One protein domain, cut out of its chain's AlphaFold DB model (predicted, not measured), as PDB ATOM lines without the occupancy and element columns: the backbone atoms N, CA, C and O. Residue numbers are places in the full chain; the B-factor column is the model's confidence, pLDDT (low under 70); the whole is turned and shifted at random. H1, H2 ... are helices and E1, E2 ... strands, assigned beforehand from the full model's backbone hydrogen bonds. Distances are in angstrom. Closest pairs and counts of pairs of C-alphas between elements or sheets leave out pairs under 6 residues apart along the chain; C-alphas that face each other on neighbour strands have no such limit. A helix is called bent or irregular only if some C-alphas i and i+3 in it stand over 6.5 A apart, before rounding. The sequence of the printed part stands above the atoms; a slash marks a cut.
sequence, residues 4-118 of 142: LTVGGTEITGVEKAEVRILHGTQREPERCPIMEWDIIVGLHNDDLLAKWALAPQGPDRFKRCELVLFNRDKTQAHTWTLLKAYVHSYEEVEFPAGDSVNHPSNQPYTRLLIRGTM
ATOM      1  N   LEU A   4     142.530 157.058 186.282       89.06
ATOM      2  CA  LEU A   4     141.085 156.945 186.103       89.06
ATOM      3  C   LEU A   4     140.740 155.516 185.671       89.06
ATOM      4  O   LEU A   4     141.333 154.992 184.734       89.06
ATOM      5  N   THR A   5     139.751 154.914 186.321       90.00
ATOM      6  CA  THR A   5     139.131 153.650 185.913       90.00
ATOM      7  C   THR A   5     137.669 153.919 185.565       90.00
ATOM      8  O   THR A   5     136.961 154.545 186.355       90.00
ATOM      9  N   VAL A   6     137.194 153.434 184.418       87.19
ATOM     10  CA  VAL A   6     135.804 153.551 183.947       87.19
ATOM     11  C   VAL A   6     135.268 152.154 183.647       87.19
ATOM     12  O   VAL A   6     135.779 151.455 182.777       87.19
ATOM     13  N   GLY A   7     134.245 151.714 184.381       83.25
ATOM     14  CA  GLY A   7     133.598 150.411 184.163       83.25
ATOM     15  C   GLY A   7     134.507 149.188 184.371       83.25
ATOM     16  O   GLY A   7     134.164 148.107 183.908       83.25
ATOM     17  N   GLY A   8     135.652 149.360 185.042       81.88
ATOM     18  CA  GLY A   8     136.698 148.342 185.203       81.88
ATOM     19  C   GLY A   8     137.894 148.494 184.252       81.88
ATOM     20  O   GLY A   8     138.935 147.894 184.507       81.88
ATOM     21  N   THR A   9     137.794 149.330 183.214       87.38
ATOM     22  CA  THR A   9     138.903 149.635 182.296       87.38
ATOM     23  C   THR A   9     139.707 150.834 182.795       87.38
ATOM     24  O   THR A   9     139.139 151.875 183.116       87.38
ATOM     25  N   GLU A  10     141.032 150.711 182.847       90.19
ATOM     26  CA  GLU A  10     141.938 151.827 183.144       90.19
ATOM     27  C   GLU A  10     142.086 152.747 181.926       90.19
ATOM     28  O   GLU A  10     142.445 152.296 180.841       90.19
ATOM     29  N   ILE A  11     141.834 154.041 182.123       88.06
ATOM     30  CA  ILE A  11     142.045 155.084 181.121       88.06
ATOM     31  C   ILE A  11     143.480 155.592 181.266       88.06
ATOM     32  O   ILE A  11     143.861 156.152 182.298       88.06
ATOM     33  N   THR A  12     144.289 155.373 180.233       83.44
ATOM     34  CA  THR A  12     145.659 155.888 180.134       83.44
ATOM     35  C   THR A  12     145.662 157.375 179.759       83.44
ATOM     36  O   THR A  12     144.628 157.943 179.423       83.44
ATOM     37  N   GLY A  13     146.818 158.041 179.857       82.19
ATOM     38  CA  GLY A  13     146.978 159.407 179.338       82.19
ATOM     39  C   GLY A  13     146.299 160.528 180.135       82.19
ATOM     40  O   GLY A  13     146.209 161.639 179.627       82.19
ATOM     41  N   VAL A  14     145.821 160.289 181.362       86.12
ATOM     42  CA  VAL A  14     145.167 161.337 182.172       86.12
ATOM     43  C   VAL A  14     146.185 162.381 182.656       86.12
ATOM     44  O   VAL A  14     146.966 162.138 183.582       86.12
ATOM     45  N   GLU A  15     146.156 163.562 182.041       85.44
ATOM     46  CA  GLU A  15     147.076 164.672 182.319       85.44
ATOM     47  C   GLU A  15     146.596 165.513 183.511       85.44
ATOM     48  O   GLU A  15     147.385 165.852 184.399       85.44
ATOM     49  N   LYS A  16     145.285 165.783 183.580       84.50
ATOM     50  CA  LYS A  16     144.654 166.612 184.618       84.50
ATOM     51  C   LYS A  16     143.343 165.992 185.103       84.50
ATOM     52  O   LYS A  16     142.600 165.401 184.326       84.50
ATOM     53  N   ALA A  17     143.046 166.172 186.387       84.38
ATOM     54  CA  ALA A  17     141.754 165.845 186.976       84.38
ATOM     55  C   ALA A  17     141.408 166.854 188.080       84.38
ATOM     56  O   ALA A  17     142.147 166.972 189.059       84.38
ATOM     57  N   GLU A  18     140.292 167.565 187.936       84.19
ATOM     58  CA  GLU A  18     139.676 168.367 189.000       84.19
ATOM     59  C   GLU A  18     138.372 167.715 189.464       84.19
ATOM     60  O   GLU A  18     137.616 167.181 188.656       84.19
ATOM     61  N   VAL A  19     138.093 167.785 190.766       81.50
ATOM     62  CA  VAL A  19     136.879 167.235 191.386       81.50
ATOM     63  C   VAL A  19     136.090 168.370 192.024       81.50
ATOM     64  O   VAL A  19     136.634 169.136 192.820       81.50
ATOM     65  N   ARG A  20     134.805 168.473 191.681       77.88
ATOM     66  CA  ARG A  20     133.878 169.500 192.164       77.88
ATOM     67  C   ARG A  20     132.635 168.823 192.739       77.88
ATOM     68  O   ARG A  20     132.073 167.919 192.127       77.88
ATOM     69  N   ILE A  21     132.197 169.262 193.916       70.38
ATOM     70  CA  ILE A  21     130.916 168.842 194.493       70.38
ATOM     71  C   ILE A  21     129.871 169.866 194.052       70.38
ATOM     72  O   ILE A  21     130.034 171.061 194.303       70.38
ATOM     73  N   LEU A  22     128.826 169.410 193.364       66.06
ATOM     74  CA  LEU A  22     127.705 170.259 192.980       66.06
ATOM     75  C   LEU A  22     126.698 170.273 194.133       66.06
ATOM     76  O   LEU A  22     126.177 169.231 194.526       66.06
ATOM     77  N   HIS A  23     126.439 171.464 194.665       58.28
ATOM     78  CA  HIS A  23     125.419 171.706 195.683       58.28
ATOM     79  C   HIS A  23     124.247 172.455 195.043       58.28
ATOM     80  O   HIS A  23     124.448 173.529 194.466       58.28
ATOM     81  N   GLY A  24     123.033 171.910 195.138       53.44
ATOM     82  CA  GLY A  24     121.824 172.575 194.666       53.44
ATOM     83  C   GLY A  24     121.537 173.892 195.400       53.44
ATOM     84  O   GLY A  24     121.886 174.085 196.562       53.44
ATOM     85  N   THR A  25     120.849 174.818 194.731       43.69
ATOM     86  CA  THR A  25     120.485 176.143 195.274       43.69
ATOM     87  C   THR A  25     119.215 176.138 196.139       43.69
ATOM     88  O   THR A  25     118.640 177.197 196.404       43.69
ATOM     89  N   GLN A  26     118.736 174.965 196.566       40.38
ATOM     90  CA  GLN A  26     117.442 174.799 197.238       40.38
ATOM     91  C   GLN A  26     117.552 174.608 198.758       40.38
ATOM     92  O   GLN A  26     118.611 174.343 199.315       40.38
ATOM     93  N   ARG A  27     116.418 174.805 199.445       42.41
ATOM     94  CA  ARG A  27     116.307 174.848 200.916       42.41
ATOM     95  C   ARG A  27     116.135 173.478 201.586       42.41
ATOM     96  O   ARG A  27     115.902 173.436 202.791       42.41
ATOM     97  N   GLU A  28     116.231 172.386 200.837       40.78
ATOM     98  CA  GLU A  28     116.086 171.018 201.347       40.78
ATOM     99  C   GLU A  28     117.370 170.209 201.097       40.78
ATOM    100  O   GLU A  28     118.037 170.429 200.086       40.78
ATOM    101  N   PRO A  29     117.750 169.290 202.005       44.91
ATOM    102  CA  PRO A  29     118.985 168.525 201.873       44.91
ATOM    103  C   PRO A  29     118.877 167.458 200.773       44.91
ATOM    104  O   PRO A  29     118.200 166.439 200.935       44.91
ATOM    105  N   GLU A  30     119.598 167.669 199.669       51.25
ATOM    106  CA  GLU A  30     119.830 166.658 198.631       51.25
ATOM    107  C   GLU A  30     120.473 165.410 199.265       51.25
ATOM    108  O   GLU A  30     121.545 165.487 199.868       51.25
ATOM    109  N   ARG A  31     119.806 164.248 199.176       54.25
ATOM    110  CA  ARG A  31     120.161 163.059 199.985       54.25
ATOM    111  C   ARG A  31     121.485 162.388 199.601       54.25
ATOM    112  O   ARG A  31     122.028 161.625 200.395       54.25
ATOM    113  N   CYS A  32     122.037 162.704 198.434       55.62
ATOM    114  CA  CYS A  32     123.446 162.493 198.120       55.62
ATOM    115  C   CYS A  32     123.887 163.533 197.080       55.62
ATOM    116  O   CYS A  32     123.165 163.718 196.095       55.62
ATOM    117  N   PRO A  33     125.028 164.221 197.265       62.84
ATOM    118  CA  PRO A  33     125.479 165.230 196.318       62.84
ATOM    119  C   PRO A  33     125.885 164.616 194.972       62.84
ATOM    120  O   PRO A  33     126.487 163.537 194.895       62.84
ATOM    121  N   ILE A  34     125.606 165.357 193.899       72.44
ATOM    122  CA  ILE A  34     126.165 165.077 192.577       72.44
ATOM    123  C   ILE A  34     127.610 165.577 192.570       72.44
ATOM    124  O   ILE A  34     127.897 166.707 192.966       72.44
ATOM    125  N   MET A  35     128.527 164.742 192.098       77.62
ATOM    126  CA  MET A  35     129.929 165.104 191.937       77.62
ATOM    127  C   MET A  35     130.289 165.145 190.452       77.62
ATOM    128  O   MET A  35     129.838 164.320 189.653       77.62
ATOM    129  N   GLU A  36     131.087 166.145 190.104       86.06
ATOM    130  CA  GLU A  36     131.552 166.449 188.761       86.06
ATOM    131  C   GLU A  36     133.079 166.342 188.714       86.06
ATOM    132  O   GLU A  36     133.775 166.917 189.554       86.06
ATOM    133  N   TRP A  37     133.600 165.604 187.737       89.69
ATOM    134  CA  TRP A  37     135.028 165.502 187.460       89.69
ATOM    135  C   TRP A  37     135.329 166.148 186.106       89.69
ATOM    136  O   TRP A  37     134.791 165.720 185.086       89.69
ATOM    137  N   ASP A  38     136.192 167.161 186.108       89.69
ATOM    138  CA  ASP A  38     136.711 167.837 184.914       89.69
ATOM    139  C   ASP A  38     138.084 167.219 184.616       89.69
ATOM    140  O   ASP A  38     139.079 167.489 185.300       89.69
ATOM    141  N   ILE A  39     138.094 166.270 183.681       90.12
ATOM    142  CA  ILE A  39     139.235 165.415 183.349       90.12
ATOM    143  C   ILE A  39     139.796 165.835 181.992       90.12
ATOM    144  O   ILE A  39     139.042 166.048 181.044       90.12
ATOM    145  N   ILE A  40     141.124 165.876 181.879       89.00
ATOM    146  CA  ILE A  40     141.822 166.030 180.601       89.00
ATOM    147  C   ILE A  40     142.696 164.805 180.364       89.00
ATOM    148  O   ILE A  40     143.508 164.427 181.215       89.00
ATOM    149  N   VAL A  41     142.506 164.193 179.199       89.00
ATOM    150  CA  VAL A  41     143.230 163.017 178.714       89.00
ATOM    151  C   VAL A  41     143.939 163.411 177.421       89.00
ATOM    152  O   VAL A  41     143.297 163.972 176.534       89.00
ATOM    153  N   GLY A  42     145.240 163.145 177.299       86.06
ATOM    154  CA  GLY A  42     145.965 163.376 176.045       86.06
ATOM    155  C   GLY A  42     145.324 162.587 174.899       86.06
ATOM    156  O   GLY A  42     144.884 161.455 175.103       86.06
ATOM    157  N   LEU A  43     145.222 163.176 173.701       79.38
ATOM    158  CA  LEU A  43     144.453 162.564 172.613       79.38
ATOM    159  C   LEU A  43     145.085 161.228 172.196       79.38
ATOM    160  O   LEU A  43     146.274 161.145 171.875       79.38
ATOM    161  N   HIS A  44     144.288 160.165 172.227       71.00
ATOM    162  CA  HIS A  44     144.693 158.800 171.900       71.00
ATOM    163  C   HIS A  44     143.694 158.215 170.897       71.00
ATOM    164  O   HIS A  44     142.506 158.515 170.963       71.00
ATOM    165  N   ASN A  45     144.156 157.341 169.999       60.16
ATOM    166  CA  ASN A  45     143.321 156.701 168.968       60.16
ATOM    167  C   ASN A  45     142.412 155.580 169.536       60.16
ATOM    168  O   ASN A  45     142.212 154.558 168.880       60.16
ATOM    169  N   ASP A  46     141.917 155.739 170.766       65.75
ATOM    170  CA  ASP A  46     140.997 154.822 171.439       65.75
ATOM    171  C   ASP A  46     139.608 155.470 171.517       65.75
ATOM    172  O   ASP A  46     139.402 156.495 172.170       65.75
ATOM    173  N   ASP A  47     138.643 154.867 170.829       80.44
ATOM    174  CA  ASP A  47     137.282 155.380 170.708       80.44
ATOM    175  C   ASP A  47     136.390 155.050 171.924       80.44
ATOM    176  O   ASP A  47     135.218 155.432 171.938       80.44
ATOM    177  N   LEU A  48     136.914 154.392 172.968       85.12
ATOM    178  CA  LEU A  48     136.181 154.031 174.189       85.12
ATOM    179  C   LEU A  48     135.515 155.242 174.859       85.12
ATOM    180  O   LEU A  48     134.347 155.165 175.250       85.12
ATOM    181  N   LEU A  49     136.228 156.366 174.973       87.88
ATOM    182  CA  LEU A  49     135.713 157.573 175.633       87.88
ATOM    183  C   LEU A  49     134.598 158.235 174.806       87.88
ATOM    184  O   LEU A  49     133.564 158.604 175.365       87.88
ATOM    185  N   ALA A  50     134.763 158.302 173.481       88.19
ATOM    186  CA  ALA A  50     133.736 158.788 172.558       88.19
ATOM    187  C   ALA A  50     132.497 157.871 172.551       88.19
ATOM    188  O   ALA A  50     131.368 158.348 172.664       88.19
ATOM    189  N   LYS A  51     132.689 156.544 172.510       89.56
ATOM    190  CA  LYS A  51     131.613 155.539 172.611       89.56
ATOM    191  C   LYS A  51     130.820 155.663 173.908       89.56
ATOM    192  O   LYS A  51     129.598 155.548 173.879       89.56
ATOM    193  N   TRP A  52     131.490 155.903 175.037       88.56
ATOM    194  CA  TRP A  52     130.818 156.107 176.321       88.56
ATOM    195  C   TRP A  52     130.067 157.445 176.375       88.56
ATOM    196  O   TRP A  52     128.938 157.488 176.863       88.56
ATOM    197  N   ALA A  53     130.630 158.520 175.815       88.81
ATOM    198  CA  ALA A  53     129.960 159.818 175.741       88.81
ATOM    199  C   ALA A  53     128.712 159.810 174.841       88.81
ATOM    200  O   ALA A  53     127.682 160.392 175.189       88.81
ATOM    201  N   LEU A  54     128.784 159.098 173.716       88.62
ATOM    202  CA  LEU A  54     127.688 158.925 172.760       88.62
ATOM    203  C   LEU A  54     126.729 157.777 173.132       88.62
ATOM    204  O   LEU A  54     125.809 157.475 172.368       88.62
ATOM    205  N   ALA A  55     126.904 157.139 174.295       81.12
ATOM    206  CA  ALA A  55     126.083 156.007 174.709       81.12
ATOM    207  C   ALA A  55     124.595 156.405 174.873       81.12
ATOM    208  O   ALA A  55     124.286 157.389 175.566       81.12
ATOM    209  N   PRO A  56     123.652 155.640 174.283       76.44
ATOM    210  CA  PRO A  56     122.221 155.898 174.419       76.44
ATOM    211  C   PRO A  56     121.770 155.742 175.877       76.44
ATOM    212  O   PRO A  56     122.427 155.071 176.670       76.44
ATOM    213  N   GLN A  57     120.636 156.348 176.239       67.25
ATOM    214  CA  GLN A  57     120.057 156.166 177.575       67.25
ATOM    215  C   GLN A  57     119.796 154.674 177.831       67.25
ATOM    216  O   GLN A  57     119.148 154.002 177.028       67.25
ATOM    217  N   GLY A  58     120.366 154.151 178.918       63.62
ATOM    218  CA  GLY A  58     120.376 152.725 179.232       63.62
ATOM    219  C   GLY A  58     121.638 152.299 179.993       63.62
ATOM    220  O   GLY A  58     122.482 153.143 180.311       63.62
ATOM    221  N   PRO A  59     121.800 150.994 180.292       67.00
ATOM    222  CA  PRO A  59     122.880 150.489 181.146       67.00
ATOM    223  C   PRO A  59     124.294 150.828 180.657       67.00
ATOM    224  O   PRO A  59     125.194 151.037 181.465       67.00
ATOM    225  N   ASP A  60     124.507 150.935 179.343       70.81
ATOM    226  CA  ASP A  60     125.840 151.199 178.798       70.81
ATOM    227  C   ASP A  60     126.346 152.629 178.988       70.81
ATOM    228  O   ASP A  60     127.556 152.852 178.993       70.81
ATOM    229  N   ARG A  61     125.444 153.580 179.236       74.81
ATOM    230  CA  ARG A  61     125.784 154.972 179.547       74.81
ATOM    231  C   ARG A  61     126.295 155.157 180.975       74.81
ATOM    232  O   ARG A  61     127.076 156.073 181.226       74.81
ATOM    233  N   PHE A  62     125.875 154.297 181.901       82.31
ATOM    234  CA  PHE A  62     126.125 154.454 183.331       82.31
ATOM    235  C   PHE A  62     127.196 153.477 183.817       82.31
ATOM    236  O   PHE A  62     126.972 152.271 183.877       82.31
ATOM    237  N   LYS A  63     128.368 153.994 184.190       82.44
ATOM    238  CA  LYS A  63     129.501 153.191 184.682       82.44
ATOM    239  C   LYS A  63     129.819 153.519 186.147       82.44
ATOM    240  O   LYS A  63     129.504 154.600 186.641       82.44
ATOM    241  N   ARG A  64     130.478 152.592 186.851       86.69
ATOM    242  CA  ARG A  64     131.262 152.917 188.057       86.69
ATOM    243  C   ARG A  64     132.564 153.561 187.594       86.69
ATOM    244  O   ARG A  64     133.209 153.009 186.702       86.69
ATOM    245  N   CYS A  65     132.934 154.699 188.171       88.12
ATOM    246  CA  CYS A  65     134.204 155.362 187.875       88.12
ATOM    247  C   CYS A  65     135.011 155.575 189.152       88.12
ATOM    248  O   CYS A  65     134.441 155.891 190.196       88.12
ATOM    249  N   GLU A  66     136.329 155.421 189.064       90.19
ATOM    250  CA  GLU A  66     137.259 155.555 190.189       90.19
ATOM    251  C   GLU A  66     138.440 156.430 189.775       90.19
ATOM    252  O   GLU A  66     139.086 156.165 188.763       90.19
ATOM    253  N   LEU A  67     138.720 157.476 190.550       88.50
ATOM    254  CA  LEU A  67     139.805 158.423 190.314       88.50
ATOM    255  C   LEU A  67     140.776 158.367 191.492       88.50
ATOM    256  O   LEU A  67     140.480 158.864 192.580       88.50
ATOM    257  N   VAL A  68     141.945 157.771 191.266       86.75
ATOM    258  CA  VAL A  68     143.011 157.650 192.265       86.75
ATOM    259  C   VAL A  68     144.027 158.772 192.068       86.75
ATOM    260  O   VAL A  68     144.608 158.932 190.990       86.75
ATOM    261  N   LEU A  69     144.257 159.545 193.125       80.75
ATOM    262  CA  LEU A  69     145.274 160.589 193.191       80.75
ATOM    263  C   LEU A  69     146.499 160.064 193.945       80.75
ATOM    264  O   LEU A  69     146.368 159.375 194.956       80.75
ATOM    265  N   PHE A  70     147.693 160.423 193.473       77.12
ATOM    266  CA  PHE A  70     148.969 159.973 194.034       77.12
ATOM    267  C   PHE A  70     149.838 161.152 194.477       77.12
ATOM    268  O   PHE A  70     149.904 162.183 193.805       77.12
ATOM    269  N   ASN A  71     150.552 160.954 195.581       75.88
ATOM    270  CA  ASN A  71     151.585 161.851 196.080       75.88
ATOM    271  C   ASN A  71     152.828 161.844 195.167       75.88
ATOM    272  O   ASN A  71     152.992 160.997 194.284       75.88
ATOM    273  N   ARG A  72     153.754 162.785 195.404       75.75
ATOM    274  CA  ARG A  72     155.012 162.910 194.634       75.75
ATOM    275  C   ARG A  72     155.930 161.684 194.749       75.75
ATOM    276  O   ARG A  72     156.709 161.431 193.837       75.75
ATOM    277  N   ASP A  73     155.821 160.930 195.838       85.38
ATOM    278  CA  ASP A  73     156.540 159.676 196.103       85.38
ATOM    279  C   ASP A  73     155.851 158.429 195.506       85.38
ATOM    280  O   ASP A  73     156.344 157.315 195.672       85.38
ATOM    281  N   LYS A  74     154.739 158.616 194.775       79.19
ATOM    282  CA  LYS A  74     153.848 157.579 194.223       79.19
ATOM    283  C   LYS A  74     153.022 156.803 195.260       79.19
ATOM    284  O   LYS A  74     152.368 155.833 194.882       79.19
ATOM    285  N   THR A  75     152.974 157.225 196.525       79.88
ATOM    286  CA  THR A  75     151.965 156.708 197.466       79.88
ATOM    287  C   THR A  75     150.565 157.181 197.064       79.88
ATOM    288  O   THR A  75     150.396 158.257 196.484       79.88
ATOM    289  N   GLN A  76     149.543 156.371 197.341       81.12
ATOM    290  CA  GLN A  76     148.145 156.739 197.115       81.12
ATOM    291  C   GLN A  76     147.742 157.843 198.103       81.12
ATOM    292  O   GLN A  76     147.861 157.669 199.313       81.12
ATOM    293  N   ALA A  77     147.279 158.979 197.582       77.00
ATOM    294  CA  ALA A  77     146.874 160.140 198.372       77.00
ATOM    295  C   ALA A  77     145.368 160.135 198.667       77.00
ATOM    296  O   ALA A  77     144.949 160.437 199.782       77.00
ATOM    297  N   HIS A  78     144.550 159.803 197.663       80.56
ATOM    298  CA  HIS A  78     143.094 159.741 197.787       80.56
ATOM    299  C   HIS A  78     142.474 158.903 196.662       80.56
ATOM    300  O   HIS A  78     143.082 158.759 195.601       80.56
ATOM    301  N   THR A  79     141.247 158.420 196.864       83.81
ATOM    302  CA  THR A  79     140.418 157.822 195.810       83.81
ATOM    303  C   THR A  79     139.020 158.414 195.871       83.81
ATOM    304  O   THR A  79     138.385 158.367 196.919       83.81
ATOM    305  N   TRP A  80     138.535 158.928 194.745       84.19
ATOM    306  CA  TRP A  80     137.136 159.304 194.565       84.19
ATOM    307  C   TRP A  80     136.410 158.222 193.764       84.19
ATOM    308  O   TRP A  80     136.963 157.715 192.787       84.19
ATOM    309  N   THR A  81     135.162 157.918 194.124       84.69
ATOM    310  CA  THR A  81     134.334 156.916 193.433       84.69
ATOM    311  C   THR A  81     132.975 157.509 193.069       84.69
ATOM    312  O   THR A  81     132.293 158.071 193.926       84.69
ATOM    313  N   LEU A  82     132.567 157.350 191.809       83.25
ATOM    314  CA  LEU A  82     131.229 157.692 191.321       83.25
ATOM    315  C   LEU A  82     130.444 156.426 190.976       83.25
ATOM    316  O   LEU A  82     130.932 155.560 190.242       83.25
ATOM    317  N   LEU A  83     129.191 156.371 191.430       79.94
ATOM    318  CA  LEU A  83     128.175 155.483 190.865       79.94
ATOM    319  C   LEU A  83     127.329 156.205 189.822       79.94
ATOM    320  O   LEU A  83     127.232 157.434 189.816       79.94
ATOM    321  N   LYS A  84     126.692 155.402 188.957       77.00
ATOM    322  CA  LYS A  84     125.802 155.857 187.875       77.00
ATOM    323  C   LYS A  84     126.449 156.978 187.040       77.00
ATOM    324  O   LYS A  84     125.774 157.902 186.595       77.00
ATOM    325  N   ALA A  85     127.770 156.911 186.864       84.44
ATOM    326  CA  ALA A  85     128.541 157.970 186.240       84.44
ATOM    327  C   ALA A  85     128.331 157.962 184.726       84.44
ATOM    328  O   ALA A  85     128.325 156.898 184.104       84.44
ATOM    329  N   TYR A  86     128.195 159.146 184.141       86.50
ATOM    330  CA  TYR A  86     128.050 159.356 182.706       86.50
ATOM    331  C   TYR A  86     128.846 160.592 182.276       86.50
ATOM    332  O   TYR A  86     129.107 161.497 183.076       86.50
ATOM    333  N   VAL A  87     129.214 160.658 180.999       89.88
ATOM    334  CA  VAL A  87     129.831 161.859 180.426       89.88
ATOM    335  C   VAL A  87     128.741 162.911 180.198       89.88
ATOM    336  O   VAL A  87     127.802 162.691 179.434       89.88
ATOM    337  N   HIS A  88     128.838 164.044 180.891       89.75
ATOM    338  CA  HIS A  88     127.944 165.192 180.726       89.75
ATOM    339  C   HIS A  88     128.408 166.130 179.603       89.75
ATOM    340  O   HIS A  88     127.568 166.692 178.907       89.75
ATOM    341  N   SER A  89     129.724 166.270 179.410       89.81
ATOM    342  CA  SER A  89     130.322 166.976 178.270       89.81
ATOM    343  C   SER A  89     131.546 166.225 177.752       89.81
ATOM    344  O   SER A  89     132.312 165.680 178.548       89.81
ATOM    345  N   TYR A  90     131.716 166.216 176.432       91.00
ATOM    346  CA  TYR A  90     132.823 165.599 175.706       91.00
ATOM    347  C   TYR A  90     133.319 166.596 174.657       91.00
ATOM    348  O   TYR A  90     132.514 167.106 173.878       91.00
ATOM    349  N   GLU A  91     134.618 166.876 174.646       89.88
ATOM    350  CA  GLU A  91     135.241 167.849 173.748       89.88
ATOM    351  C   GLU A  91     136.615 167.329 173.301       89.88
ATOM    352  O   GLU A  91     137.437 166.947 174.134       89.88
ATOM    353  N   GLU A  92     136.870 167.318 171.993       88.62
ATOM    354  CA  GLU A  92     138.191 167.056 171.411       88.62
ATOM    355  C   GLU A  92     138.826 168.390 171.002       88.62
ATOM    356  O   GLU A  92     138.253 169.156 170.227       88.62
ATOM    357  N   VAL A  93     140.015 168.675 171.533       86.25
ATOM    358  CA  VAL A  93     140.756 169.917 171.298       86.25
ATOM    359  C   VAL A  93     141.992 169.595 170.463       86.25
ATOM    360  O   VAL A  93     143.046 169.263 170.998       86.25
ATOM    361  N   GLU A  94     141.870 169.691 169.137       76.12
ATOM    362  CA  GLU A  94     142.982 169.453 168.199       76.12
ATOM    363  C   GLU A  94     144.051 170.561 168.238       76.12
ATOM    364  O   GLU A  94     145.239 170.304 168.046       76.12
ATOM    365  N   PHE A  95     143.637 171.807 168.492       75.69
ATOM    366  CA  PHE A  95     144.491 172.995 168.410       75.69
ATOM    367  C   PHE A  95     144.364 173.849 169.684       75.69
ATOM    368  O   PHE A  95     143.676 174.870 169.670       75.69
ATOM    369  N   PRO A  96     145.035 173.485 170.796       67.19
ATOM    370  CA  PRO A  96     144.883 174.137 172.107       67.19
ATOM    371  C   PRO A  96     145.501 175.549 172.205       67.19
ATOM    372  O   PRO A  96     145.729 176.062 173.301       67.19
ATOM    373  N   ALA A  97     145.773 176.206 171.071       58.59
ATOM    374  CA  ALA A  97     146.390 177.527 170.960       58.59
ATOM    375  C   ALA A  97     145.433 178.656 171.411       58.59
ATOM    376  O   ALA A  97     144.995 179.490 170.621       58.59
ATOM    377  N   GLY A  98     145.112 178.662 172.703       55.94
ATOM    378  CA  GLY A  98     144.188 179.589 173.351       55.94
ATOM    379  C   GLY A  98     143.842 179.205 174.794       55.94
ATOM    380  O   GLY A  98     143.646 180.101 175.612       55.94
ATOM    381  N   ASP A  99     143.840 177.912 175.152       61.00
ATOM    382  CA  ASP A  99     143.437 177.441 176.493       61.00
ATOM    383  C   ASP A  99     144.574 177.484 177.535       61.00
ATOM    384  O   ASP A  99     144.791 176.571 178.334       61.00
ATOM    385  N   SER A 100     145.287 178.610 177.582       54.19
ATOM    386  CA  SER A 100     146.310 178.889 178.602       54.19
ATOM    387  C   SER A 100     145.747 179.006 180.029       54.19
ATOM    388  O   SER A 100     146.517 179.142 180.980       54.19
ATOM    389  N   VAL A 101     144.418 178.957 180.180       56.84
ATOM    390  CA  VAL A 101     143.693 179.113 181.445       56.84
ATOM    391  C   VAL A 101     143.399 177.761 182.097       56.84
ATOM    392  O   VAL A 101     143.620 177.619 183.299       56.84
ATOM    393  N   ASN A 102     142.922 176.760 181.343       58.75
ATOM    394  CA  ASN A 102     142.570 175.457 181.917       58.75
ATOM    395  C   ASN A 102     143.685 174.415 181.757       58.75
ATOM    396  O   ASN A 102     143.833 173.577 182.658       58.75
ATOM    397  N   HIS A 103     144.450 174.443 180.655       65.81
ATOM    398  CA  HIS A 103     145.429 173.399 180.341       65.81
ATOM    399  C   HIS A 103     146.659 173.915 179.560       65.81
ATOM    400  O   HIS A 103     146.579 174.133 178.355       65.81
ATOM    401  N   PRO A 104     147.841 174.060 180.193       58.97
ATOM    402  CA  PRO A 104     149.026 174.658 179.562       58.97
ATOM    403  C   PRO A 104     149.785 173.702 178.609       58.97
ATOM    404  O   PRO A 104     151.009 173.787 178.500       58.97
ATOM    405  N   SER A 105     149.087 172.775 177.944       67.12
ATOM    406  CA  SER A 105     149.668 171.831 176.981       67.12
ATOM    407  C   SER A 105     149.417 172.289 175.544       67.12
ATOM    408  O   SER A 105     148.301 172.649 175.183       67.12
ATOM    409  N   ASN A 106     150.452 172.219 174.704       71.62
ATOM    410  CA  ASN A 106     150.352 172.485 173.263       71.62
ATOM    411  C   ASN A 106     150.003 171.220 172.446       71.62
ATOM    412  O   ASN A 106     150.111 171.243 171.220       71.62
ATOM    413  N   GLN A 107     149.659 170.106 173.102       82.50
ATOM    414  CA  GLN A 107     149.295 168.842 172.450       82.50
ATOM    415  C   GLN A 107     147.770 168.651 172.419       82.50
ATOM    416  O   GLN A 107     147.101 169.124 173.338       82.50
ATOM    417  N   PRO A 108     147.215 167.955 171.408       85.56
ATOM    418  CA  PRO A 108     145.791 167.648 171.364       85.56
ATOM    419  C   PRO A 108     145.314 166.851 172.584       85.56
ATOM    420  O   PRO A 108     146.012 165.941 173.042       85.56
ATOM    421  N   TYR A 109     144.109 167.139 173.078       88.06
ATOM    422  CA  TYR A 109     143.513 166.429 174.215       88.06
ATOM    423  C   TYR A 109     141.999 166.248 174.096       88.06
ATOM    424  O   TYR A 109     141.309 167.020 173.433       88.06
ATOM    425  N   THR A 110     141.475 165.249 174.802       89.69
ATOM    426  CA  THR A 110     140.048 165.106 175.096       89.69
ATOM    427  C   THR A 110     139.761 165.693 176.477       89.69
ATOM    428  O   THR A 110     140.384 165.299 177.468       89.69
ATOM    429  N   ARG A 111     138.786 166.602 176.571       89.94
ATOM    430  CA  ARG A 111     138.219 167.073 177.839       89.94
ATOM    431  C   ARG A 111     136.903 166.349 178.112       89.94
ATOM    432  O   ARG A 111     136.018 166.285 177.258       89.94
ATOM    433  N   LEU A 112     136.776 165.803 179.317       90.81
ATOM    434  CA  LEU A 112     135.597 165.086 179.789       90.81
ATOM    435  C   LEU A 112     135.048 165.774 181.032       90.81
ATOM    436  O   LEU A 112     135.767 165.940 182.016       90.81
ATOM    437  N   LEU A 113     133.754 166.077 181.025       90.94
ATOM    438  CA  LEU A 113     133.027 166.452 182.233       90.94
ATOM    439  C   LEU A 113     132.172 165.260 182.665       90.94
ATOM    440  O   LEU A 113     131.070 165.058 182.155       90.94
ATOM    441  N   ILE A 114     132.700 164.425 183.558       90.56
ATOM    442  CA  ILE A 114     132.013 163.232 184.072       90.56
ATOM    443  C   ILE A 114     131.144 163.653 185.258       90.56
ATOM    444  O   ILE A 114     131.624 164.333 186.161       90.56
ATOM    445  N   ARG A 115     129.876 163.231 185.294       88.38
ATOM    446  CA  ARG A 115     128.991 163.417 186.456       88.38
ATOM    447  C   ARG A 115     128.480 162.083 186.966       88.38
ATOM    448  O   ARG A 115     128.147 161.206 186.175       88.38
ATOM    449  N   GLY A 116     128.361 161.954 188.282       81.94
ATOM    450  CA  GLY A 116     127.752 160.796 188.932       81.94
ATOM    451  C   GLY A 116     127.312 161.105 190.359       81.94
ATOM    452  O   GLY A 116     127.560 162.193 190.883       81.94
ATOM    453  N   THR A 117     126.659 160.140 190.998       76.75
ATOM    454  CA  THR A 117     126.362 160.209 192.434       76.75
ATOM    455  C   THR A 117     127.595 159.798 193.231       76.75
ATOM    456  O   THR A 117     128.207 158.771 192.910       76.75
ATOM    457  N   MET A 118     127.919 160.534 194.299       67.12
ATOM    458  CA  MET A 118     128.825 160.015 195.332       67.12
ATOM    459  C   MET A 118     128.255 158.729 195.953       67.12
ATOM    460  O   MET A 118     127.051 158.461 195.877       67.12
TER     461      MET A 118
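What this domain is: This is residues 4 to 118 of the 142 residues of an uncharacterized protein of bacterium HR15 (UniProt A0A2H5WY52). One antiparallel sheet of seven strands folds back on itself into two leaves, E2, E1, E5 facing E7, E4, E3, with the long, sharply bent E6 as hinge. The short helix H1 packs on E6, and residues 25 to 31 stick out. The 115 printed residues hold, in chain order, E1 E2 E3 E4 H1 E5 E6 E7; the sheet's order is E2 E1 E5 E6 E7 E4 E3, and the class is mostly strand. The whole is compact, with a radius of gyration of the C-alphas of 15.0 A and spans of 44 by 38 by 29 A.

How they stand to each other: Start at E6, residues 76 to 93, which bends by 107 degrees at residue 84. Look beside it for E5, residues 63 to 70, and E7, residues 109 to 118: two hairpins and a meander, each strand the antiparallel neighbour of the one before, with N 67 and O 80 at 2.9 A and N 91 and O 111 at 3.0 A, within hydrogen-bond range. Next to E7 is E4, residues 34 to 42, with N 37 and O 114 at 2.8 A; its hairpin partner is edge strand E3, residues 14 to 22, with N 18 and O 38 at 2.9 A. Next to E5 is E1, residues 4 to 6, with N 5 and O 66 at 2.8 A; its hairpin partner is edge strand E2, residues 9 to 11, with N 6 and O 9 at 2.8 A. H1, residues 48 to 53, is on this folded sheet at a height of 7.0 A and touches E6, the closest C-alphas being Ala 53 and Val 87, 5.1 A apart. In H1 every O i to N i+4 pair is within range.

Where its parts are: Find C-alpha 4 at (141.085, 156.945, 186.103), where E1 begins, and C-alpha 118 at (128.825, 160.015, 195.332), where E7 ends. E6 measures 29.9 A, E7 26.5 A and E4 25.9 A.

The domain as a whole: The printed part has no cut; the links E3 to E4 and E6 to E7 are long. Confidence is under 70 in 28 residues, among them 22 to 33 and 96 to 105.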